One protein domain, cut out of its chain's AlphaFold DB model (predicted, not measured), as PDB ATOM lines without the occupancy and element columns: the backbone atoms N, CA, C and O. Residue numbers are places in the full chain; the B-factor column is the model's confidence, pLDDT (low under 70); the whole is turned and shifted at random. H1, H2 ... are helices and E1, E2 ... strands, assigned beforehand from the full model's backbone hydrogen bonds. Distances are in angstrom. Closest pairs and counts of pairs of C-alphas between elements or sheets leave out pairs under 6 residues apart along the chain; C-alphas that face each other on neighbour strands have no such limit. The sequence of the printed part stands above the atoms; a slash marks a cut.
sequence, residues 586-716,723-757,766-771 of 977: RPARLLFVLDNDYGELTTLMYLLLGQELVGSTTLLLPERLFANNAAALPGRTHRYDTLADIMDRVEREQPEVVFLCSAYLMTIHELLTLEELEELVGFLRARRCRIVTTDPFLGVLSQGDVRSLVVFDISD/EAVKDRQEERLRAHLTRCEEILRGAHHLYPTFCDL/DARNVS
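AT A GLANCE: This is residues 586 to 716, 723 to 757 and 766 to 771 of the 977 residues of an uncharacterized protein of Planctomycetes bacterium (UniProt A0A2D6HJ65). What is the main shape? A strongly twisted sheet of seven parallel strands makes the core, with H1 and H3 over one face and H4 over the opposite face. The longest helix, H7, is not on the sheet: near its last residues it touches H5 and H6, and from there it reaches away from the body. What is printed? The printed part has 172 residues with seven named helices and seven named strands, in the order E1 H1 H2 E2 H3 E3 H4 E4 H5 E5 H6 H7 E6 E7; the sheet's order is E3 E2 E4 E1 E5 E6 E7, and the class is mixed. How large is it? It is compact, with a radius of gyration of the C-alphas of 16.6 A and spans of 53 by 40 by 32 A.

IN THESE COORDINATES: What comes first? E1, residues 590 to 594, begins at C-alpha 590 (10.375, 9.790, -43.837). H1 is 598 to 608, H2 612 to 616, E2 617 to 621, H3 623 to 629 and E3 636 to 639. What follows? H4 is 643 to 653, E4 657 to 661, H5 674 to 686 with 18.2 A, E5 690 to 693 and H6 696 to 701. H7, 723 to 743, measures 30.2 A; E6 is 748 to 751, and E7, 769 to 771, ends at C-alpha 771 (-3.315, 4.536, -39.819).

HOW THE PARTS SIT: How do inner strands pair? Within hydrogen-bond range are N 592 and O 658, 2.9 A, for E1 and E4, and N 591 and O 690, 2.9 A, for E1 and E5. Which helices are on the sheet? H1 lies over E1 at a height of 8.2 A; H3 is on the same face, H4 on the opposite face at 9.5 A. H6 lies over E6, while H2 and H5 only graze the sheet. What touches H7? Its residues 739 to 743 touch H5 at a shallow tilt of 12 degrees, closest at the C-alphas of Ile 743 and Glu 678, 5.9 A. Are the helix backbones complete? Every O i to N i+4 pair is within range in H1, H4, H5, H6 and H7, but 2 of 3 in H3 and 0 of 1 in H2, which has 1 of 2 O i to N i+3 pairs.

THE WHOLE: Where are the cuts? Residues 717 to 722 and 758 to 765 are not printed; the C-alpha gaps are 10.9 A and 12.3 A. Which link is long? E4 to H5, with 12 residues. Where is confidence low? Mean pLDDT of the printed part is 71.7, and 66 residues are under 70, among them 700 to 716 and 723 to 733.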
ATOM      1  N   ARG A 586      17.149  13.131 -54.166       57.47
ATOM      2  CA  ARG A 586      16.110  13.700 -53.301       57.47
ATOM      3  C   ARG A 586      16.389  13.245 -51.873       57.47
ATOM      4  O   ARG A 586      16.406  12.050 -51.644       57.47
ATOM      5  N   PRO A 587      16.557  14.158 -50.905       62.25
ATOM      6  CA  PRO A 587      16.846  13.768 -49.531       62.25
ATOM      7  C   PRO A 587      15.701  12.939 -48.940       62.25
ATOM      8  O   PRO A 587      14.533  13.166 -49.279       62.25
ATOM      9  N   ALA A 588      16.045  12.033 -48.021       66.94
ATOM     10  CA  ALA A 588      15.064  11.242 -47.294       66.94
ATOM     11  C   ALA A 588      14.030  12.120 -46.605       66.94
ATOM     12  O   ALA A 588      14.354  13.158 -46.027       66.94
ATOM     13  N   ARG A 589      12.761  11.721 -46.700       79.19
ATOM     14  CA  ARG A 589      11.642  12.521 -46.189       79.19
ATOM     15  C   ARG A 589      10.971  11.876 -44.990       79.19
ATOM     16  O   ARG A 589      10.425  12.604 -44.162       79.19
ATOM     17  N   LEU A 590      11.049  10.552 -44.878       80.56
ATOM     18  CA  LEU A 590      10.375   9.790 -43.837       80.56
ATOM     19  C   LEU A 590      11.263   8.642 -43.337       80.56
ATOM     20  O   LEU A 590      11.753   7.854 -44.144       80.56
ATOM     21  N   LEU A 591      11.450   8.550 -42.019       80.81
ATOM     22  CA  LEU A 591      12.014   7.378 -41.350       80.81
ATOM     23  C   LEU A 591      10.920   6.698 -40.527       80.81
ATOM     24  O   LEU A 591      10.366   7.311 -39.612       80.81
ATOM     25  N   PHE A 592      10.670   5.426 -40.814       77.75
ATOM     26  CA  PHE A 592       9.911   4.542 -39.942       77.75
ATOM     27  C   PHE A 592      10.866   3.794 -39.025       77.75
ATOM     28  O   PHE A 592      11.768   3.108 -39.500       77.75
ATOM     29  N   VAL A 593      10.653   3.925 -37.723       71.06
ATOM     30  CA  VAL A 593      11.323   3.126 -36.702       71.06
ATOM     31  C   VAL A 593      10.374   1.999 -36.329       71.06
ATOM     32  O   VAL A 593       9.327   2.247 -35.731       71.06
ATOM     33  N   LEU A 594      10.736   0.794 -36.752       66.06
ATOM     34  CA  LEU A 594      10.030  -0.451 -36.480       66.06
ATOM     35  C   LEU A 594      10.875  -1.301 -35.544       66.06
ATOM     36  O   LEU A 594      12.081  -1.295 -35.736       66.06
ATOM     37  N   ASP A 595      10.256  -2.040 -34.631       61.75
ATOM     38  CA  ASP A 595      10.825  -3.054 -33.740       61.75
ATOM     39  C   ASP A 595      11.542  -4.200 -34.498       61.75
ATOM     40  O   ASP A 595      11.285  -4.503 -35.667       61.75
ATOM     41  N   ASN A 596      12.427  -4.901 -33.788       55.16
ATOM     42  CA  ASN A 596      13.233  -6.044 -34.210       55.16
ATOM     43  C   ASN A 596      12.490  -7.390 -34.041       55.16
ATOM     44  O   ASN A 596      13.118  -8.408 -33.727       55.16
ATOM     45  N   ASP A 597      11.169  -7.419 -34.249       59.16
ATOM     46  CA  ASP A 597      10.361  -8.644 -34.210       59.16
ATOM     47  C   ASP A 597       9.592  -8.906 -35.522       59.16
ATOM     48  O   ASP A 597       9.289  -8.007 -36.312       59.16
ATOM     49  N   TYR A 598       9.242 -10.175 -35.764       56.16
ATOM     50  CA  TYR A 598       8.460 -10.622 -36.928       56.16
ATOM     51  C   TYR A 598       7.096  -9.936 -37.028       56.16
ATOM     52  O   TYR A 598       6.546  -9.796 -38.127       56.16
ATOM     53  N   GLY A 599       6.544  -9.501 -35.892       61.75
ATOM     54  CA  GLY A 599       5.326  -8.705 -35.850       61.75
ATOM     55  C   GLY A 599       5.441  -7.445 -36.709       61.75
ATOM     56  O   GLY A 599       4.583  -7.197 -37.543       61.75
ATOM     57  N   GLU A 600       6.519  -6.681 -36.610       62.81
ATOM     58  CA  GLU A 600       6.604  -5.388 -37.298       62.81
ATOM     59  C   GLU A 600       7.177  -5.484 -38.715       62.81
ATOM     60  O   GLU A 600       6.805  -4.686 -39.578       62.81
ATOM     61  N   LEU A 601       7.924  -6.553 -39.025       68.12
ATOM     62  CA  LEU A 601       8.134  -6.977 -40.416       68.12
ATOM     63  C   LEU A 601       6.799  -7.229 -41.138       68.12
ATOM     64  O   LEU A 601       6.682  -6.957 -42.333       68.12
ATOM     65  N   THR A 602       5.768  -7.684 -40.414       71.94
ATOM     66  CA  THR A 602       4.411  -7.790 -40.967       71.94
ATOM     67  C   THR A 602       3.825  -6.428 -41.280       71.94
ATOM     68  O   THR A 602       3.267  -6.266 -42.358       71.94
ATOM     69  N   THR A 603       3.960  -5.449 -40.386       75.88
ATOM     70  CA  THR A 603       3.510  -4.070 -40.633       75.88
ATOM     71  C   THR A 603       4.218  -3.479 -41.842       75.88
ATOM     72  O   THR A 603       3.562  -2.914 -42.712       75.88
ATOM     73  N   LEU A 604       5.531  -3.685 -41.946       77.81
ATOM     74  CA  LEU A 604       6.340  -3.268 -43.082       77.81
ATOM     75  C   LEU A 604       5.861  -3.893 -44.392       77.81
ATOM     76  O   LEU A 604       5.648  -3.193 -45.378       77.81
ATOM     77  N   MET A 605       5.660  -5.210 -44.414       74.62
ATOM     78  CA  MET A 605       5.209  -5.896 -45.621       74.62
ATOM     79  C   MET A 605       3.752  -5.591 -45.951       74.62
ATOM     80  O   MET A 605       3.435  -5.391 -47.118       74.62
ATOM     81  N   TYR A 606       2.874  -5.478 -44.957       81.38
ATOM     82  CA  TYR A 606       1.499  -5.026 -45.155       81.38
ATOM     83  C   TYR A 606       1.464  -3.604 -45.716       81.38
ATOM     84  O   TYR A 606       0.622  -3.300 -46.550       81.38
ATOM     85  N   LEU A 607       2.394  -2.741 -45.309       82.50
ATOM     86  CA  LEU A 607       2.517  -1.388 -45.832       82.50
ATOM     87  C   LEU A 607       3.066  -1.383 -47.262       82.50
ATOM     88  O   LEU A 607       2.521  -0.667 -48.091       82.50
ATOM     89  N   LEU A 608       4.103  -2.170 -47.569       81.25
ATOM     90  CA  LEU A 608       4.835  -2.089 -48.841       81.25
ATOM     91  C   LEU A 608       4.292  -2.980 -49.960       81.25
ATOM     92  O   LEU A 608       4.408  -2.619 -51.131       81.25
ATOM     93  N   LEU A 609       3.734  -4.153 -49.647       80.38
ATOM     94  CA  LEU A 609       3.350  -5.120 -50.671       80.38
ATOM     95  C   LEU A 609       2.278  -4.557 -51.600       80.38
ATOM     96  O   LEU A 609       1.238  -4.044 -51.175       80.38
ATOM     97  N   GLY A 610       2.560  -4.674 -52.893       77.38
ATOM     98  CA  GLY A 610       1.706  -4.153 -53.938       77.38
ATOM     99  C   GLY A 610       1.688  -2.629 -54.015       77.38
ATOM    100  O   GLY A 610       0.868  -2.127 -54.764       77.38
ATOM    101  N   GLN A 611       2.530  -1.876 -53.298       80.12
ATOM    102  CA  GLN A 611       2.596  -0.413 -53.412       80.12
ATOM    103  C   GLN A 611       3.638   0.047 -54.438       80.12
ATOM    104  O   GLN A 611       4.663  -0.597 -54.643       80.12
ATOM    105  N   GLU A 612       3.422   1.218 -55.040       72.50
ATOM    106  CA  GLU A 612       4.363   1.822 -56.004       72.50
ATOM    107  C   GLU A 612       5.671   2.304 -55.345       72.50
ATOM    108  O   GLU A 612       6.698   2.450 -56.005       72.50
ATOM    109  N   LEU A 613       5.660   2.477 -54.020       68.56
ATOM    110  CA  LEU A 613       6.777   2.977 -53.211       68.56
ATOM    111  C   LEU A 613       7.929   1.976 -53.031       68.56
ATOM    112  O   LEU A 613       8.999   2.351 -52.546       68.56
ATOM    113  N   VAL A 614       7.745   0.709 -53.413       69.69
ATOM    114  CA  VAL A 614       8.740  -0.360 -53.218       69.69
ATOM    115  C   VAL A 614      10.096  -0.009 -53.849       69.69
ATOM    116  O   VAL A 614      11.134  -0.226 -53.227       69.69
ATOM    117  N   GLY A 615      10.109   0.588 -55.046       65.38
ATOM    118  CA  GLY A 615      11.347   0.929 -55.767       65.38
ATOM    119  C   GLY A 615      12.147   2.104 -55.179       65.38
ATOM    120  O   GLY A 615      13.352   2.224 -55.423       65.38
ATOM    121  N   SER A 616      11.501   2.961 -54.383       71.31
ATOM    122  CA  SER A 616      12.092   4.152 -53.748       71.31
ATOM    123  C   SER A 616      12.307   4.002 -52.238       71.31
ATOM    124  O   SER A 616      12.643   4.980 -51.565       71.31
ATOM    125  N   THR A 617      12.097   2.794 -51.709       80.56
ATOM    126  CA  THR A 617      12.188   2.476 -50.282       80.56
ATOM    127  C   THR A 617      13.492   1.754 -49.959       80.56
ATOM    128  O   THR A 617      13.902   0.829 -50.665       80.56
ATOM    129  N   THR A 618      14.131   2.163 -48.865       85.75
ATOM    130  CA  THR A 618      15.297   1.481 -48.288       85.75
ATOM    131  C   THR A 618      14.926   0.815 -46.974       85.75
ATOM    132  O   THR A 618      14.335   1.446 -46.100       85.75
ATOM    133  N   LEU A 619      15.282  -0.461 -46.846       86.75
ATOM    134  CA  LEU A 619      15.077  -1.275 -45.656       86.75
ATOM    135  C   LEU A 619      16.419  -1.498 -44.966       86.75
ATOM    136  O   LEU A 619      17.319  -2.095 -45.550       86.75
ATOM    137  N   LEU A 620      16.547  -1.041 -43.727       86.25
ATOM    138  CA  LEU A 620      17.720  -1.243 -42.888       86.25
ATOM    139  C   LEU A 620      17.375  -2.248 -41.793       86.25
ATOM    140  O   LEU A 620      16.542  -1.978 -40.927       86.25
ATOM    141  N   LEU A 621      18.015  -3.413 -41.852       84.31
ATOM    142  CA  LEU A 621      17.767  -4.533 -40.954       84.31
ATOM    143  C   LEU A 621      19.029  -4.883 -40.151       84.31
ATOM    144  O   LEU A 621      20.126  -4.875 -40.713       84.31
ATOM    145  N   PRO A 622      18.904  -5.278 -38.878       80.25
ATOM    146  CA  PRO A 622      20.004  -5.861 -38.126       80.25
ATOM    147  C   PRO A 622      20.324  -7.255 -38.677       80.25
ATOM    148  O   PRO A 622      19.455  -7.918 -39.255       80.25
ATOM    149  N   GLU A 623      21.549  -7.743 -38.448       80.12
ATOM    150  CA  GLU A 623      22.043  -9.046 -38.939       80.12
ATOM    151  C   GLU A 623      21.029 -10.188 -38.749       80.12
ATOM    152  O   GLU A 623      20.760 -10.949 -39.677       80.12
ATOM    153  N   ARG A 624      20.387 -10.263 -37.574       74.38
ATOM    154  CA  ARG A 624      19.402 -11.307 -37.244       74.38
ATOM    155  C   ARG A 624      18.230 -11.367 -38.232       74.38
ATOM    156  O   ARG A 624      17.807 -12.464 -38.605       74.38
ATOM    157  N   LEU A 625      17.680 -10.214 -38.616       76.69
ATOM    158  CA  LEU A 625      16.559 -10.142 -39.556       76.69
ATOM    159  C   LEU A 625      17.057 -10.215 -40.998       76.69
ATOM    160  O   LEU A 625      16.431 -10.893 -41.817       76.69
ATOM    161  N   PHE A 626      18.194  -9.576 -41.287       82.75
ATOM    162  CA  PHE A 626      18.784  -9.528 -42.619       82.75
ATOM    163  C   PHE A 626      19.130 -10.924 -43.147       82.75
ATOM    164  O   PHE A 626      18.654 -11.294 -44.221       82.75
ATOM    165  N   ALA A 627      19.877 -11.719 -42.369       79.75
ATOM    166  CA  ALA A 627      20.438 -13.002 -42.797       79.75
ATOM    167  C   ALA A 627      19.398 -13.965 -43.386       79.75
ATOM    168  O   ALA A 627      19.703 -14.719 -44.308       79.75
ATOM    169  N   ASN A 628      18.162 -13.920 -42.880       72.44
ATOM    170  CA  ASN A 628      17.125 -14.862 -43.281       72.44
ATOM    171  C   ASN A 628      15.956 -14.238 -44.068       72.44
ATOM    172  O   ASN A 628      15.210 -14.973 -44.711       72.44
ATOM    173  N   ASN A 629      15.777 -12.909 -44.055       74.06
ATOM    174  CA  ASN A 629      14.623 -12.259 -44.697       74.06
ATOM    175  C   ASN A 629      14.983 -11.349 -45.878       74.06
ATOM    176  O   ASN A 629      14.077 -10.960 -46.612       74.06
ATOM    177  N   ALA A 630      16.266 -11.044 -46.115       76.06
ATOM    178  CA  ALA A 630      16.672 -10.111 -47.173       76.06
ATOM    179  C   ALA A 630      16.122 -10.483 -48.563       76.06
ATOM    180  O   ALA A 630      15.712  -9.609 -49.318       76.06
ATOM    181  N   ALA A 631      16.042 -11.779 -48.883       68.88
ATOM    182  CA  ALA A 631      15.521 -12.263 -50.165       68.88
ATOM    183  C   ALA A 631      13.981 -12.254 -50.276       68.88
ATOM    184  O   ALA A 631      13.440 -12.451 -51.364       68.88
ATOM    185  N   ALA A 632      13.266 -12.095 -49.159       66.12
ATOM    186  CA  ALA A 632      11.805 -12.137 -49.103       66.12
ATOM    187  C   ALA A 632      11.160 -10.745 -49.004       66.12
ATOM    188  O   ALA A 632       9.943 -10.637 -49.161       66.12
ATOM    189  N   LEU A 633      11.950  -9.702 -48.732       73.25
ATOM    190  CA  LEU A 633      11.460  -8.351 -48.482       73.25
ATOM    191  C   LEU A 633      11.471  -7.484 -49.754       73.25
ATOM    192  O   LEU A 633      12.417  -7.556 -50.538       73.25
ATOM    193  N   PRO A 634      10.428  -6.662 -49.976       67.12
ATOM    194  CA  PRO A 634      10.363  -5.757 -51.118       67.12
ATOM    195  C   PRO A 634      11.281  -4.534 -50.919       67.12
ATOM    196  O   PRO A 634      11.326  -3.968 -49.834       67.12
ATOM    197  N   GLY A 635      11.962  -4.072 -51.972       69.94
ATOM    198  CA  GLY A 635      12.776  -2.844 -51.950       69.94
ATOM    199  C   GLY A 635      14.278  -3.076 -51.741       69.94
ATOM    200  O   GLY A 635      14.773  -4.198 -51.869       69.94
ATOM    201  N   ARG A 636      15.032  -2.001 -51.463       80.19
ATOM    202  CA  ARG A 636      16.495  -2.065 -51.277       80.19
ATOM    203  C   ARG A 636      16.821  -2.446 -49.840       80.19
ATOM    204  O   ARG A 636      16.772  -1.604 -48.947       80.19
ATOM    205  N   THR A 637      17.094  -3.726 -49.616       85.25
ATOM    206  CA  THR A 637      17.336  -4.262 -48.271       85.25
ATOM    207  C   THR A 637      18.822  -4.302 -47.947       85.25
ATOM    208  O   THR A 637      19.608  -4.903 -48.680       85.25
ATOM    209  N   HIS A 638      19.201  -3.703 -46.821       87.00
ATOM    210  CA  HIS A 638      20.575  -3.598 -46.345       87.00
ATOM    211  C   HIS A 638      20.691  -3.989 -44.883       87.00
ATOM    212  O   HIS A 638      19.769  -3.808 -44.087       87.00
ATOM    213  N   ARG A 639      21.867  -4.510 -44.543       89.31
ATOM    214  CA  ARG A 639      22.266  -4.722 -43.162       89.31
ATOM    215  C   ARG A 639      22.855  -3.438 -42.583       89.31
ATOM    216  O   ARG A 639      23.575  -2.743 -43.298       89.31
ATOM    217  N   TYR A 640      22.608  -3.175 -41.304       85.25
ATOM    218  CA  TYR A 640      23.382  -2.220 -40.512       85.25
ATOM    219  C   TYR A 640      23.923  -2.893 -39.243       85.25
ATOM    220  O   TYR A 640      23.261  -3.767 -38.681       85.25
ATOM    221  N   ASP A 641      25.112  -2.477 -38.805       80.88
ATOM    222  CA  ASP A 641      25.752  -2.958 -37.577       80.88
ATOM    223  C   ASP A 641      25.933  -1.812 -36.555       80.88
ATOM    224  O   ASP A 641      25.969  -2.051 -35.350       80.88
ATOM    225  N   THR A 642      25.995  -0.561 -37.024       81.75
ATOM    226  CA  THR A 642      26.220   0.646 -36.214       81.75
ATOM    227  C   THR A 642      25.319   1.815 -36.633       81.75
ATOM    228  O   THR A 642      24.767   1.831 -37.737       81.75
ATOM    229  N   LEU A 643      25.218   2.849 -35.786       83.31
ATOM    230  CA  LEU A 643      24.583   4.125 -36.145       83.31
ATOM    231  C   LEU A 643      25.208   4.748 -37.410       83.31
ATOM    232  O   LEU A 643      24.494   5.279 -38.263       83.31
ATOM    233  N   ALA A 644      26.531   4.637 -37.562       85.62
ATOM    234  CA  ALA A 644      27.247   5.167 -38.718       85.62
ATOM    235  C   ALA A 644      26.800   4.506 -40.031       85.62
ATOM    236  O   ALA A 644      26.646   5.205 -41.030       85.62
ATOM    237  N   ASP A 645      26.516   3.199 -40.026       85.94
ATOM    238  CA  ASP A 645      26.009   2.490 -41.209       85.94
ATOM    239  C   ASP A 645      24.628   3.008 -41.624       85.94
ATOM    240  O   ASP A 645      24.360   3.199 -42.812       85.94
ATOM    241  N   ILE A 646      23.755   3.269 -40.641       84.25
ATOM    242  CA  ILE A 646      22.425   3.843 -40.875       84.25
ATOM    243  C   ILE A 646      22.577   5.220 -41.524       84.25
ATOM    244  O   ILE A 646      21.986   5.483 -42.572       84.25
ATOM    245  N   MET A 647      23.384   6.097 -40.922       86.31
ATOM    246  CA  MET A 647      23.587   7.462 -41.409       86.31
ATOM    247  C   MET A 647      24.225   7.478 -42.804       86.31
ATOM    248  O   MET A 647      23.703   8.146 -43.695       86.31
ATOM    249  N   ASP A 648      25.289   6.700 -43.027       86.00
ATOM    250  CA  ASP A 648      25.974   6.592 -44.321       86.00
ATOM    251  C   ASP A 648      25.033   6.083 -45.418       86.00
ATOM    252  O   ASP A 648      25.019   6.627 -46.525       86.00
ATOM    253  N   ARG A 649      24.177   5.094 -45.117       84.94
ATOM    254  CA  ARG A 649      23.199   4.595 -46.092       84.94
ATOM    255  C   ARG A 649      22.178   5.659 -46.469       84.94
ATOM    256  O   ARG A 649      21.922   5.866 -47.656       84.94
ATOM    257  N   VAL A 650      21.635   6.361 -45.473       80.12
ATOM    258  CA  VAL A 650      20.687   7.461 -45.690       80.12
ATOM    259  C   VAL A 650      21.321   8.576 -46.531       80.12
ATOM    260  O   VAL A 650      20.651   9.135 -47.401       80.12
ATOM    261  N   GLU A 651      22.607   8.878 -46.332       81.12
ATOM    262  CA  GLU A 651      23.325   9.896 -47.114       81.12
ATOM    263  C   GLU A 651      23.642   9.463 -48.545       81.12
ATOM    264  O   GLU A 651      23.465  10.261 -49.469       81.12
ATOM    265  N   ARG A 652      24.110   8.225 -48.740       79.56
ATOM    266  CA  ARG A 652      24.523   7.722 -50.058       79.56
ATOM    267  C   ARG A 652      23.346   7.434 -50.970       79.56
ATOM    268  O   ARG A 652      23.395   7.777 -52.147       79.56
ATOM    269  N   GLU A 653      22.311   6.778 -50.454       73.19
ATOM    270  CA  GLU A 653      21.186   6.340 -51.283       73.19
ATOM    271  C   GLU A 653      20.112   7.404 -51.456       73.19
ATOM    272  O   GLU A 653      19.348   7.326 -52.418       73.19
ATOM    273  N   GLN A 654      20.052   8.366 -50.528       73.06
ATOM    274  CA  GLN A 654      19.001   9.380 -50.433       73.06
ATOM    275  C   GLN A 654      17.606   8.823 -50.781       73.06
ATOM    276  O   GLN A 654      16.953   9.287 -51.718       73.06
ATOM    277  N   PRO A 655      17.154   7.766 -50.088       74.12
ATOM    278  CA  PRO A 655      15.875   7.144 -50.394       74.12
ATOM    279  C   PRO A 655      14.737   8.020 -49.892       74.12
ATOM    280  O   PRO A 655      14.883   8.709 -48.893       74.12
ATOM    281  N   GLU A 656      13.573   7.973 -50.532       76.88
ATOM    282  CA  GLU A 656      12.447   8.809 -50.114       76.88
ATOM    283  C   GLU A 656      11.890   8.392 -48.746       76.88
ATOM    284  O   GLU A 656      11.579   9.244 -47.903       76.88
ATOM    285  N   VAL A 657      11.818   7.075 -48.539       83.25
ATOM    286  CA  VAL A 657      11.356   6.423 -47.318       83.25
ATOM    287  C   VAL A 657      12.424   5.439 -46.855       83.25
ATOM    288  O   VAL A 657      12.900   4.604 -47.629       83.25
ATOM    289  N   VAL A 658      12.776   5.533 -45.578       85.50
ATOM    290  CA  VAL A 658      13.664   4.593 -44.896       85.50
ATOM    291  C   VAL A 658      12.839   3.850 -43.862       85.50
ATOM    292  O   VAL A 658      12.144   4.472 -43.061       85.50
ATOM    293  N   PHE A 659      12.937   2.529 -43.851       85.06
ATOM    294  CA  PHE A 659      12.490   1.720 -42.727       85.06
ATOM    295  C   PHE A 659      13.715   1.233 -41.980       85.06
ATOM    296  O   PHE A 659      14.576   0.569 -42.553       85.06
ATOM    297  N   LEU A 660      13.783   1.573 -40.703       82.12
ATOM    298  CA  LEU A 660      14.778   1.080 -39.777       82.12
ATOM    299  C   LEU A 660      14.096   0.080 -38.855       82.12
ATOM    300  O   LEU A 660      13.298   0.473 -38.008       82.12
ATOM    301  N   CYS A 661      14.422  -1.199 -39.026       75.88
ATOM    302  CA  CYS A 661      14.013  -2.246 -38.098       75.88
ATOM    303  C   CYS A 661      14.977  -2.284 -36.907       75.88
ATOM    304  O   CYS A 661      15.791  -3.194 -36.794       75.88
ATOM    305  N   SER A 662      14.943  -1.272 -36.047       63.34
ATOM    306  CA  SER A 662      15.658  -1.297 -34.771       63.34
ATOM    307  C   SER A 662      14.811  -2.005 -33.727       63.34
ATOM    308  O   SER A 662      13.607  -2.004 -33.820       63.34
ATOM    309  N   ALA A 663      15.381  -2.593 -32.687       52.03
ATOM    310  CA  ALA A 663      14.561  -3.095 -31.581       52.03
ATOM    311  C   ALA A 663      13.568  -2.052 -31.058       52.03
ATOM    312  O   ALA A 663      13.769  -0.855 -31.303       52.03
ATOM    313  N   TYR A 664      12.548  -2.512 -30.318       51.31
ATOM    314  CA  TYR A 664      11.716  -1.697 -29.441       51.31
ATOM    315  C   TYR A 664      12.586  -0.576 -28.918       51.31
ATOM    316  O   TYR A 664      13.759  -0.792 -28.605       51.31
ATOM    317  N   LEU A 665      12.045   0.623 -28.768       48.88
ATOM    318  CA  LEU A 665      12.888   1.704 -28.269       48.88
ATOM    319  C   LEU A 665      13.424   1.390 -26.866       48.88
ATOM    320  O   LEU A 665      14.376   2.021 -26.434       48.88
ATOM    321  N   MET A 666      12.884   0.352 -26.214       47.66
ATOM    322  CA  MET A 666      13.473  -0.448 -25.140       47.66
ATOM    323  C   MET A 666      14.794  -1.160 -25.509       47.66
ATOM    324  O   MET A 666      14.901  -1.896 -26.481       47.66
ATOM    325  N   THR A 667      15.783  -1.100 -24.619       43.81
ATOM    326  CA  THR A 667      17.100  -1.775 -24.726       43.81
ATOM    327  C   THR A 667      17.073  -3.321 -24.731       43.81
ATOM    328  O   THR A 667      18.078  -3.951 -24.422       43.81
ATOM    329  N   ILE A 668      15.970  -3.971 -25.122       41.62
ATOM    330  CA  ILE A 668      15.804  -5.436 -25.133       41.62
ATOM    331  C   ILE A 668      16.837  -6.121 -26.048       41.62
ATOM    332  O   ILE A 668      17.259  -7.244 -25.768       41.62
ATOM    333  N   HIS A 669      17.291  -5.453 -27.114       48.84
ATOM    334  CA  HIS A 669      18.284  -6.018 -28.040       48.84
ATOM    335  C   HIS A 669      19.573  -5.195 -28.177       48.84
ATOM    336  O   HIS A 669      20.415  -5.558 -28.989       48.84
ATOM    337  N   GLU A 670      19.722  -4.113 -27.402       55.94
ATOM    338  CA  GLU A 670      20.929  -3.262 -27.338       55.94
ATOM    339  C   GLU A 670      21.511  -2.814 -28.702       55.94
ATOM    340  O   GLU A 670      22.718  -2.615 -28.812       55.94
ATOM    341  N   LEU A 671      20.672  -2.659 -29.738       60.12
ATOM    342  CA  LEU A 671      21.124  -2.310 -31.097       60.12
ATOM    343  C   LEU A 671      21.506  -0.834 -31.258       60.12
ATOM    344  O   LEU A 671      22.418  -0.533 -32.017       60.12
ATOM    345  N   LEU A 672      20.786   0.066 -30.584       68.69
ATOM    346  CA  LEU A 672      21.121   1.484 -30.462       68.69
ATOM    347  C   LEU A 672      20.951   1.892 -28.997       68.69
ATOM    348  O   LEU A 672      19.987   1.474 -28.344       68.69
ATOM    349  N   THR A 673      21.868   2.695 -28.467       75.94
ATOM    350  CA  THR A 673      21.693   3.328 -27.156       75.94
ATOM    351  C   THR A 673      20.694   4.486 -27.232       75.94
ATOM    352  O   THR A 673      20.304   4.937 -28.311       75.94
ATOM    353  N   LEU A 674      20.256   4.989 -26.073       75.62
ATOM    354  CA  LEU A 674      19.402   6.181 -26.014       75.62
ATOM    355  C   LEU A 674      20.102   7.405 -26.621       75.62
ATOM    356  O   LEU A 674      19.452   8.211 -27.281       75.62
ATOM    357  N   GLU A 675      21.416   7.525 -26.424       82.62
ATOM    358  CA  GLU A 675      22.233   8.591 -27.002       82.62
ATOM    359  C   GLU A 675      22.333   8.458 -28.525       82.62
ATOM    360  O   GLU A 675      22.145   9.442 -29.235       82.62
ATOM    361  N   GLU A 676      22.556   7.245 -29.040       82.62
ATOM    362  CA  GLU A 676      22.609   6.986 -30.485       82.62
ATOM    363  C   GLU A 676      21.252   7.229 -31.161       82.62
ATOM    364  O   GLU A 676      21.187   7.763 -32.270       82.62
ATOM    365  N   LEU A 677      20.148   6.893 -30.486       79.69
ATOM    366  CA  LEU A 677      18.803   7.237 -30.942       79.69
ATOM    367  C   LEU A 677      18.603   8.759 -30.989       79.69
ATOM    368  O   LEU A 677      18.054   9.276 -31.963       79.69
ATOM    369  N   GLU A 678      19.029   9.484 -29.953       84.62
ATOM    370  CA  GLU A 678      18.952  10.947 -29.907       84.62
ATOM    371  C   GLU A 678      19.791  11.592 -31.019       84.62
ATOM    372  O   GLU A 678      19.316  12.511 -31.695       84.62
ATOM    373  N   GLU A 679      20.991  11.067 -31.272       87.25
ATOM    374  CA  GLU A 679      21.870  11.490 -32.361       87.25
ATOM    375  C   GLU A 679      21.234  11.243 -33.734       87.25
ATOM    376  O   GLU A 679      21.153  12.169 -34.547       87.25
ATOM    377  N   LEU A 680      20.701  10.040 -33.980       84.56
ATOM    378  CA  LEU A 680      20.012   9.696 -35.224       84.56
ATOM    379  C   LEU A 680      18.815  10.620 -35.477       84.56
ATOM    380  O   LEU A 680      18.657  11.187 -36.562       84.56
ATOM    381  N   VAL A 681      17.974  10.804 -34.460       83.44
ATOM    382  CA  VAL A 681      16.797  11.677 -34.520       83.44
ATOM    383  C   VAL A 681      17.215  13.124 -34.791       83.44
ATOM    384  O   VAL A 681      16.595  13.799 -35.619       83.44
ATOM    385  N   GLY A 682      18.283  13.605 -34.148       86.38
ATOM    386  CA  GLY A 682      18.863  14.925 -34.394       86.38
ATOM    387  C   GLY A 682      19.370  15.088 -35.829       86.38
ATOM    388  O   GLY A 682      19.015  16.057 -36.509       86.38
ATOM    389  N   PHE A 683      20.133  14.111 -36.323       86.56
ATOM    390  CA  PHE A 683      20.667  14.056 -37.685       86.56
ATOM    391  C   PHE A 683      19.566  14.129 -38.756       86.56
ATOM    392  O   PHE A 683      19.705  14.856 -39.750       86.56
ATOM    393  N   LEU A 684      18.457  13.421 -38.537       83.31
ATOM    394  CA  LEU A 684      17.303  13.376 -39.437       83.31
ATOM    395  C   LEU A 684      16.460  14.652 -39.369       83.31
ATOM    396  O   LEU A 684      16.094  15.214 -40.405       83.31
ATOM    397  N   ARG A 685      16.204  15.175 -38.162       84.56
ATOM    398  CA  ARG A 685      15.496  16.454 -37.977       84.56
ATOM    399  C   ARG A 685      16.249  17.610 -38.639       84.56
ATOM    400  O   ARG A 685      15.617  18.443 -39.290       84.56
ATOM    401  N   ALA A 686      17.584  17.630 -38.564       84.88
ATOM    402  CA  ALA A 686      18.417  18.622 -39.254       84.88
ATOM    403  C   ALA A 686      18.235  18.599 -40.786       84.88
ATOM    404  O   ALA A 686      18.355  19.633 -41.445       84.88
ATOM    405  N   ARG A 687      17.875  17.440 -41.348       80.00
ATOM    406  CA  ARG A 687      17.579  17.233 -42.777       80.00
ATOM    407  C   ARG A 687      16.094  17.382 -43.120       80.00
ATOM    408  O   ARG A 687      15.711  17.178 -44.268       80.00
ATOM    409  N   ARG A 688      15.265  17.800 -42.153       81.25
ATOM    410  CA  ARG A 688      13.799  17.919 -42.266       81.25
ATOM    411  C   ARG A 688      13.098  16.590 -42.580       81.25
ATOM    412  O   ARG A 688      12.008  16.601 -43.150       81.25
ATOM    413  N   CYS A 689      13.692  15.463 -42.195       82.75
ATOM    414  CA  CYS A 689      13.022  14.170 -42.255       82.75
ATOM    415  C   CYS A 689      11.951  14.098 -41.157       82.75
ATOM    416  O   CYS A 689      12.185  14.517 -40.018       82.75
ATOM    417  N   ARG A 690      10.781  13.547 -41.481       85.81
ATOM    418  CA  ARG A 690       9.758  13.189 -40.493       85.81
ATOM    419  C   ARG A 690      10.046  11.798 -39.933       85.81
ATOM    420  O   ARG A 690      10.557  10.935 -40.641       85.81
ATOM    421  N   ILE A 691       9.721  11.602 -38.660       85.88
ATOM    422  CA  ILE A 691       9.945  10.346 -37.941       85.88
ATOM    423  C   ILE A 691       8.592   9.773 -37.548       85.88
ATOM    424  O   ILE A 691       7.731  10.490 -37.024       85.88
ATOM    425  N   VAL A 692       8.426   8.485 -37.811       85.06
ATOM    426  CA  VAL A 692       7.230   7.713 -37.497       85.06
ATOM    427  C   VAL A 692       7.662   6.465 -36.739       85.06
ATOM    428  O   VAL A 692       8.631   5.819 -37.124       85.06
ATOM    429  N   THR A 693       6.967   6.127 -35.659       81.94
ATOM    430  CA  THR A 693       7.240   4.935 -34.846       81.94
ATOM    431  C   THR A 693       6.016   4.032 -34.803       81.94
ATOM    432  O   THR A 693       4.889   4.520 -34.817       81.94
ATOM    433  N   THR A 694       6.219   2.725 -34.747       77.44
ATOM    434  CA  THR A 694       5.166   1.719 -34.524       77.44
ATOM    435  C   THR A 694       5.044   1.293 -33.063       77.44
ATOM    436  O   THR A 694       4.167   0.493 -32.745       77.44
ATOM    437  N   ASP A 695       5.864   1.850 -32.161       74.81
ATOM    438  CA  ASP A 695       5.903   1.453 -30.753       74.81
ATOM    439  C   ASP A 695       4.573   1.791 -30.038       74.81
ATOM    440  O   ASP A 695       4.246   2.976 -29.839       74.81
ATOM    441  N   PRO A 696       3.793   0.772 -29.616       69.75
ATOM    442  CA  PRO A 696       2.507   0.992 -28.975       69.75
ATOM    443  C   PRO A 696       2.649   1.583 -27.568       69.75
ATOM    444  O   PRO A 696       1.743   2.295 -27.132       69.75
ATOM    445  N   PHE A 697       3.757   1.341 -26.853       71.31
ATOM    446  CA  PHE A 697       3.993   1.897 -25.516       71.31
ATOM    447  C   PHE A 697       4.243   3.389 -25.588       71.31
ATOM    448  O   PHE A 697       3.656   4.134 -24.807       71.31
ATOM    449  N   LEU A 698       5.043   3.848 -26.551       71.25
ATOM    450  CA  LEU A 698       5.221   5.282 -26.759       71.25
ATOM    451  C   LEU A 698       3.912   5.970 -27.136       71.25
ATOM    452  O   LEU A 698       3.627   7.047 -26.615       71.25
ATOM    453  N   GLY A 699       3.083   5.336 -27.968       71.12
ATOM    454  CA  GLY A 699       1.738   5.843 -28.245       71.12
ATOM    455  C   GLY A 699       0.818   5.846 -27.021       71.12
ATOM    456  O   GLY A 699      -0.134   6.624 -26.969       71.12
ATOM    457  N   VAL A 700       1.088   5.008 -26.011       69.31
ATOM    458  CA  VAL A 700       0.401   5.094 -24.717       69.31
ATOM    459  C   VAL A 700       0.901   6.253 -23.874       69.31
ATOM    460  O   VAL A 700       0.093   7.023 -23.355       69.31
ATOM    461  N   LEU A 701       2.220   6.356 -23.734       68.12
ATOM    462  CA  LEU A 701       2.908   7.378 -22.946       68.12
ATOM    463  C   LEU A 701       2.552   8.782 -23.429       68.12
ATOM    464  O   LEU A 701       2.403   9.702 -22.634       68.12
ATOM    465  N   SER A 702       2.324   8.927 -24.731       65.00
ATOM    466  CA  SER A 702       1.891  10.177 -25.346       65.00
ATOM    467  C   SER A 702       0.519  10.671 -24.844       65.00
ATOM    468  O   SER A 702       0.188  11.845 -25.028       65.00
ATOM    469  N   GLN A 703      -0.272   9.800 -24.200       62.28
ATOM    470  CA  GLN A 703      -1.655  10.042 -23.776       62.28
ATOM    471  C   GLN A 703      -1.872   9.975 -22.249       62.28
ATOM    472  O   GLN A 703      -2.990  10.243 -21.803       62.28
ATOM    473  N   GLY A 704      -0.863   9.620 -21.440       63.34
ATOM    474  CA  GLY A 704      -1.012   9.422 -19.991       63.34
ATOM    475  C   GLY A 704       0.314   9.329 -19.223       63.34
ATOM    476  O   GLY A 704       1.387   9.362 -19.811       63.34
ATOM    477  N   ASP A 705       0.248   9.229 -17.891       62.09
ATOM    478  CA  ASP A 705       1.444   9.128 -17.036       62.09
ATOM    479  C   ASP A 705       2.116   7.749 -17.181       62.09
ATOM    480  O   ASP A 705       1.459   6.712 -17.060       62.09
ATOM    481  N   VAL A 706       3.440   7.737 -17.360       60.06
ATOM    482  CA  VAL A 706       4.316   6.551 -17.385       60.06
ATOM    483  C   VAL A 706       4.083   5.637 -16.176       60.06
ATOM    484  O   VAL A 706       4.202   4.418 -16.276       60.06
ATOM    485  N   ARG A 707       3.699   6.203 -15.024       57.97
ATOM    486  CA  ARG A 707       3.396   5.443 -13.798       57.97
ATOM    487  C   ARG A 707       2.176   4.528 -13.923       57.97
ATOM    488  O   ARG A 707       2.064   3.584 -13.156       57.97
ATOM    489  N   SER A 708       1.280   4.789 -14.875       57.72
ATOM    490  CA  SER A 708       0.081   3.972 -15.121       57.72
ATOM    491  C   SER A 708       0.329   2.756 -16.027       57.72
ATOM    492  O   SER A 708      -0.567   1.938 -16.218       57.72
ATOM    493  N   LEU A 709       1.534   2.642 -16.594       55.62
ATOM    494  CA  LEU A 709       1.898   1.669 -17.626       55.62
ATOM    495  C   LEU A 709       2.727   0.483 -17.132       55.62
ATOM    496  O   LEU A 709       2.970  -0.431 -17.910       55.62
ATOM    497  N   VAL A 710       3.200   0.497 -15.889       55.00
ATOM    498  CA  VAL A 710       4.106  -0.534 -15.371       55.00
ATOM    499  C   VAL A 710       3.483  -1.128 -14.114       55.00
ATOM    500  O   VAL A 710       3.513  -0.488 -13.067       55.00
ATOM    501  N   VAL A 711       2.883  -2.315 -14.237       51.03
ATOM    502  CA  VAL A 711       2.398  -3.121 -13.106       51.03
ATOM    503  C   VAL A 711       2.711  -4.589 -13.399       51.03
ATOM    504  O   VAL A 711       1.867  -5.322 -13.903       51.03
ATOM    505  N   PHE A 712       3.934  -5.053 -13.134       49.97
ATOM    506  CA  PHE A 712       4.205  -6.486 -13.283       49.97
ATOM    507  C   PHE A 712       3.418  -7.251 -12.214       49.97
ATOM    508  O   PHE A 712       3.703  -7.116 -11.024       49.97
ATOM    509  N   ASP A 713       2.432  -8.049 -12.616       42.06
ATOM    510  CA  ASP A 713       1.662  -8.880 -11.692       42.06
ATOM    511  C   ASP A 713       2.261 -10.293 -11.720       42.06
ATOM    512  O   ASP A 713       2.059 -11.070 -12.654       42.06
ATOM    513  N   ILE A 714       3.112 -10.596 -10.737       42.41
ATOM    514  CA  ILE A 714       3.696 -11.929 -10.546       42.41
ATOM    515  C   ILE A 714       2.888 -12.573  -9.427       42.41
ATOM    516  O   ILE A 714       2.767 -11.981  -8.360       42.41
ATOM    517  N   SER A 715       2.330 -13.765  -9.665       40.19
ATOM    518  CA  SER A 715       1.461 -14.431  -8.687       40.19
ATOM    519  C   SER A 715       2.117 -14.536  -7.304       40.19
ATOM    520  O   SER A 715       3.316 -14.817  -7.230       40.19
ATOM    521  N   ASP A 716       1.294 -14.435  -6.258       39.59
ATOM    522  CA  ASP A 716       1.586 -14.402  -4.809       39.59
ATOM    523  C   ASP A 716       2.515 -15.499  -4.223       39.59
ATOM    524  O   ASP A 716       2.691 -15.592  -3.010       39.59
ATOM    525  N   GLU A 723      10.460  -8.746  -5.037       46.72
ATOM    526  CA  GLU A 723       9.915  -7.380  -5.018       46.72
ATOM    527  C   GLU A 723      11.002  -6.307  -5.183       46.72
ATOM    528  O   GLU A 723      10.894  -5.463  -6.064       46.72
ATOM    529  N   ALA A 724      12.129  -6.393  -4.470       45.91
ATOM    530  CA  ALA A 724      13.197  -5.388  -4.591       45.91
ATOM    531  C   ALA A 724      13.921  -5.414  -5.957       45.91
ATOM    532  O   ALA A 724      14.376  -4.384  -6.462       45.91
ATOM    533  N   VAL A 725      14.058  -6.599  -6.565       43.97
ATOM    534  CA  VAL A 725      14.619  -6.743  -7.921       43.97
ATOM    535  C   VAL A 725      13.611  -6.255  -8.960       43.97
ATOM    536  O   VAL A 725      14.004  -5.573  -9.904       43.97
ATOM    537  N   LYS A 726      12.324  -6.561  -8.768       52.97
ATOM    538  CA  LYS A 726      11.205  -6.094  -9.591       52.97
ATOM    539  C   LYS A 726      11.127  -4.570  -9.583       52.97
ATOM    540  O   LYS A 726      11.227  -3.987 -10.655       52.97
ATOM    541  N   ASP A 727      11.083  -3.933  -8.417       55.91
ATOM    542  CA  ASP A 727      10.988  -2.475  -8.282       55.91
ATOM    543  C   ASP A 727      12.133  -1.762  -9.012       55.91
ATOM    544  O   ASP A 727      11.925  -0.782  -9.727       55.91
ATOM    545  N   ARG A 728      13.351  -2.312  -8.927       57.69
ATOM    546  CA  ARG A 728      14.515  -1.771  -9.638       57.69
ATOM    547  C   ARG A 728      14.411  -1.930 -11.157       57.69
ATOM    548  O   ARG A 728      14.816  -1.034 -11.900       57.69
ATOM    549  N   GLN A 729      13.908  -3.066 -11.643       54.38
ATOM    550  CA  GLN A 729      13.680  -3.265 -13.079       54.38
ATOM    551  C   GLN A 729      12.542  -2.377 -13.590       54.38
ATOM    552  O   GLN A 729      12.658  -1.811 -14.676       54.38
ATOM    553  N   GLU A 730      11.487  -2.192 -12.798       61.97
ATOM    554  CA  GLU A 730      10.382  -1.283 -13.095       61.97
ATOM    555  C   GLU A 730      10.846   0.173 -13.169       61.97
ATOM    556  O   GLU A 730      10.479   0.890 -14.102       61.97
ATOM    557  N   GLU A 731      11.694   0.615 -12.239       65.56
ATOM    558  CA  GLU A 731      12.242   1.971 -12.240       65.56
ATOM    559  C   GLU A 731      13.178   2.209 -13.431       65.56
ATOM    560  O   GLU A 731      13.071   3.233 -14.114       65.56
ATOM    561  N   ARG A 732      14.035   1.232 -13.757       65.38
ATOM    562  CA  ARG A 732      14.898   1.290 -14.946       65.38
ATOM    563  C   ARG A 732      14.077   1.348 -16.233       65.38
ATOM    564  O   ARG A 732      14.362   2.173 -17.101       65.38
ATOM    565  N   LEU A 733      13.050   0.507 -16.348       65.38
ATOM    566  CA  LEU A 733      12.131   0.508 -17.483       65.38
ATOM    567  C   LEU A 733      11.401   1.852 -17.607       65.38
ATOM    568  O   LEU A 733      11.310   2.416 -18.695       65.38
ATOM    569  N   ARG A 734      10.933   2.402 -16.485       71.31
ATOM    570  CA  ARG A 734      10.251   3.699 -16.424       71.31
ATOM    571  C   ARG A 734      11.149   4.844 -16.888       71.31
ATOM    572  O   ARG A 734      10.718   5.655 -17.710       71.31
ATOM    573  N   ALA A 735      12.381   4.918 -16.388       74.00
ATOM    574  CA  ALA A 735      13.346   5.939 -16.796       74.00
ATOM    575  C   ALA A 735      13.643   5.852 -18.302       74.00
ATOM    576  O   ALA A 735      13.637   6.861 -19.009       74.00
ATOM    577  N   HIS A 736      13.810   4.627 -18.801       73.06
ATOM    578  CA  HIS A 736      14.065   4.350 -20.209       73.06
ATOM    579  C   HIS A 736      12.905   4.788 -21.116       73.06
ATOM    580  O   HIS A 736      13.114   5.524 -22.081       73.06
ATOM    581  N   LEU A 737      11.672   4.387 -20.785       73.81
ATOM    582  CA  LEU A 737      10.462   4.755 -21.528       73.81
ATOM    583  C   LEU A 737      10.227   6.269 -21.538       73.81
ATOM    584  O   LEU A 737       9.880   6.833 -22.575       73.81
ATOM    585  N   THR A 738      10.470   6.930 -20.405       76.81
ATOM    586  CA  THR A 738      10.364   8.392 -20.295       76.81
ATOM    587  C   THR A 738      11.347   9.075 -21.243       76.81
ATOM    588  O   THR A 738      10.963   9.970 -21.992       76.81
ATOM    589  N   ARG A 739      12.605   8.618 -21.279       79.31
ATOM    590  CA  ARG A 739      13.623   9.196 -22.163       79.31
ATOM    591  C   ARG A 739      13.322   8.957 -23.646       79.31
ATOM    592  O   ARG A 739      13.524   9.853 -24.462       79.31
ATOM    593  N   CYS A 740      12.803   7.781 -24.000       78.00
ATOM    594  CA  CYS A 740      12.370   7.491 -25.370       78.00
ATOM    595  C   CYS A 740      11.221   8.409 -25.815       78.00
ATOM    596  O   CYS A 740      11.260   8.937 -26.929       78.00
ATOM    597  N   GLU A 741      10.228   8.633 -24.944       77.69
ATOM    598  CA  GLU A 741       9.140   9.587 -25.201       77.69
ATOM    599  C   GLU A 741       9.689  10.999 -25.425       77.69
ATOM    600  O   GLU A 741       9.280  11.660 -26.376       77.69
ATOM    601  N   GLU A 742      10.656  11.446 -24.617       81.50
ATOM    602  CA  GLU A 742      11.271  12.769 -24.770       81.50
ATOM    603  C   GLU A 742      11.958  12.948 -26.128       81.50
ATOM    604  O   GLU A 742      11.745  13.961 -26.801       81.50
ATOM    605  N   ILE A 743      12.771  11.973 -26.545       80.25
ATOM    606  CA  ILE A 743      13.528  12.031 -27.805       80.25
ATOM    607  C   ILE A 743      12.567  12.074 -29.001       80.25
ATOM    608  O   ILE A 743      12.691  12.928 -29.892       80.25
ATOM    609  N   LEU A 744      11.569  11.187 -28.999       78.31
ATOM    610  CA  LEU A 744      10.582  11.047 -30.071       78.31
ATOM    611  C   LEU A 744       9.331  11.896 -29.869       78.31
ATOM    612  O   LEU A 744       8.337  11.718 -30.576       78.31
ATOM    613  N   ARG A 745       9.380  12.877 -28.967       78.62
ATOM    614  CA  ARG A 745       8.269  13.797 -28.758       78.62
ATOM    615  C   ARG A 745       7.891  14.463 -30.082       78.62
ATOM    616  O   ARG A 745       8.732  15.039 -30.775       78.62
ATOM    617  N   GLY A 746       6.617  14.352 -30.448       76.00
ATOM    618  CA  GLY A 746       6.093  14.850 -31.723       76.00
ATOM    619  C   GLY A 746       6.225  13.903 -32.927       76.00
ATOM    620  O   GLY A 746       5.752  14.269 -33.998       76.00
ATOM    621  N   ALA A 747       6.826  12.717 -32.788       82.19
ATOM    622  CA  ALA A 747       6.790  11.690 -33.832       82.19
ATOM    623  C   ALA A 747       5.360  11.162 -34.028       82.19
ATOM    624  O   ALA A 747       4.574  11.114 -33.079       82.19
ATOM    625  N   HIS A 748       5.028  10.769 -35.257       84.38
ATOM    626  CA  HIS A 748       3.754  10.105 -35.532       84.38
ATOM    627  C   HIS A 748       3.810   8.646 -35.078       84.38
ATOM    628  O   HIS A 748       4.851   8.001 -35.198       84.38
ATOM    629  N   HIS A 749       2.687   8.128 -34.595       80.62
ATOM    630  CA  HIS A 749       2.549   6.725 -34.224       80.62
ATOM    631  C   HIS A 749       1.763   5.999 -35.313       80.62
ATOM    632  O   HIS A 749       0.597   6.317 -35.552       80.62
ATOM    633  N   LEU A 750       2.417   5.065 -35.995       80.88
ATOM    634  CA  LEU A 750       1.835   4.270 -37.064       80.88
ATOM    635  C   LEU A 750       1.136   3.046 -36.486       80.88
ATOM    636  O   LEU A 750       1.765   2.224 -35.826       80.88
ATOM    637  N   TYR A 751      -0.133   2.876 -36.837       77.44
ATOM    638  CA  TYR A 751      -0.878   1.659 -36.547       77.44
ATOM    639  C   TYR A 751      -1.459   1.088 -37.844       77.44
ATOM    640  O   TYR A 751      -2.209   1.787 -38.529       77.44
ATOM    641  N   PRO A 752      -1.201  -0.190 -38.184       66.94
ATOM    642  CA  PRO A 752      -1.837  -0.841 -39.339       66.94
ATOM    643  C   PRO A 752      -3.361  -0.963 -39.177       66.94
ATOM    644  O   PRO A 752      -4.080  -1.306 -40.111       66.94
ATOM    645  N   THR A 753      -3.860  -0.665 -37.981       66.94
ATOM    646  CA  THR A 753      -5.272  -0.621 -37.629       66.94
ATOM    647  C   THR A 753      -5.532   0.510 -36.655       66.94
ATOM    648  O   THR A 753      -5.332   0.365 -35.450       66.94
ATOM    649  N   PHE A 754      -6.055   1.609 -37.180       62.16
ATOM    650  CA  PHE A 754      -7.072   2.405 -36.497       62.16
ATOM    651  C   PHE A 754      -7.631   3.444 -37.467       62.16
ATOM    652  O   PHE A 754      -7.045   4.515 -37.576       62.16
ATOM    653  N   CYS A 755      -8.747   3.193 -38.162       57.31
ATOM    654  CA  CYS A 755      -9.344   4.288 -38.928       57.31
ATOM    655  C   CYS A 755     -10.411   5.046 -38.145       57.31
ATOM    656  O   CYS A 755     -11.525   4.563 -37.934       57.31
ATOM    657  N   ASP A 756     -10.025   6.257 -37.778       58.19
ATOM    658  CA  ASP A 756     -10.831   7.353 -37.252       58.19
ATOM    659  C   ASP A 756     -11.839   7.852 -38.337       58.19
ATOM    660  O   ASP A 756     -11.834   7.356 -39.464       58.19
ATOM    661  N   LEU A 757     -12.783   8.780 -38.141       52.72
ATOM    662  CA  LEU A 757     -12.477  10.222 -38.157       52.72
ATOM    663  C   LEU A 757     -13.724  11.119 -37.862       52.72
ATOM    664  O   LEU A 757     -13.703  12.268 -38.283       52.72
ATOM    665  N   ASP A 766      -4.903  12.601 -29.476       60.41
ATOM    666  CA  ASP A 766      -3.593  12.877 -30.095       60.41
ATOM    667  C   ASP A 766      -3.632  12.789 -31.637       60.41
ATOM    668  O   ASP A 766      -3.895  11.724 -32.193       60.41
ATOM    669  N   ALA A 767      -3.348  13.900 -32.328       66.75
ATOM    670  CA  ALA A 767      -3.326  13.994 -33.796       66.75
ATOM    671  C   ALA A 767      -2.126  13.272 -34.449       66.75
ATOM    672  O   ALA A 767      -2.004  13.248 -35.673       66.75
ATOM    673  N   ARG A 768      -1.218  12.710 -33.643       76.62
ATOM    674  CA  ARG A 768      -0.030  11.980 -34.109       76.62
ATOM    675  C   ARG A 768      -0.313  10.534 -34.502       76.62
ATOM    676  O   ARG A 768       0.539   9.928 -35.145       76.62
ATOM    677  N   ASN A 769      -1.463   9.978 -34.131       79.12
ATOM    678  CA  ASN A 769      -1.819   8.601 -34.463       79.12
ATOM    679  C   ASN A 769      -2.285   8.515 -35.916       79.12
ATOM    680  O   ASN A 769      -3.296   9.110 -36.281       79.12
ATOM    681  N   VAL A 770      -1.553   7.764 -36.733       80.62
ATOM    682  CA  VAL A 770      -1.821   7.610 -38.164       80.62
ATOM    683  C   VAL A 770      -2.057   6.142 -38.471       80.62
ATOM    684  O   VAL A 770      -1.408   5.259 -37.910       80.62
ATOM    685  N   SER A 771      -2.994   5.880 -39.372       82.50
ATOM    686  CA  SER A 771      -3.315   4.536 -39.819       82.50
ATOM    687  C   SER A 771      -3.442   4.443 -41.324       82.50
ATOM    688  O   SER A 771      -3.581   5.441 -42.030       82.50
TER     689      SER A 771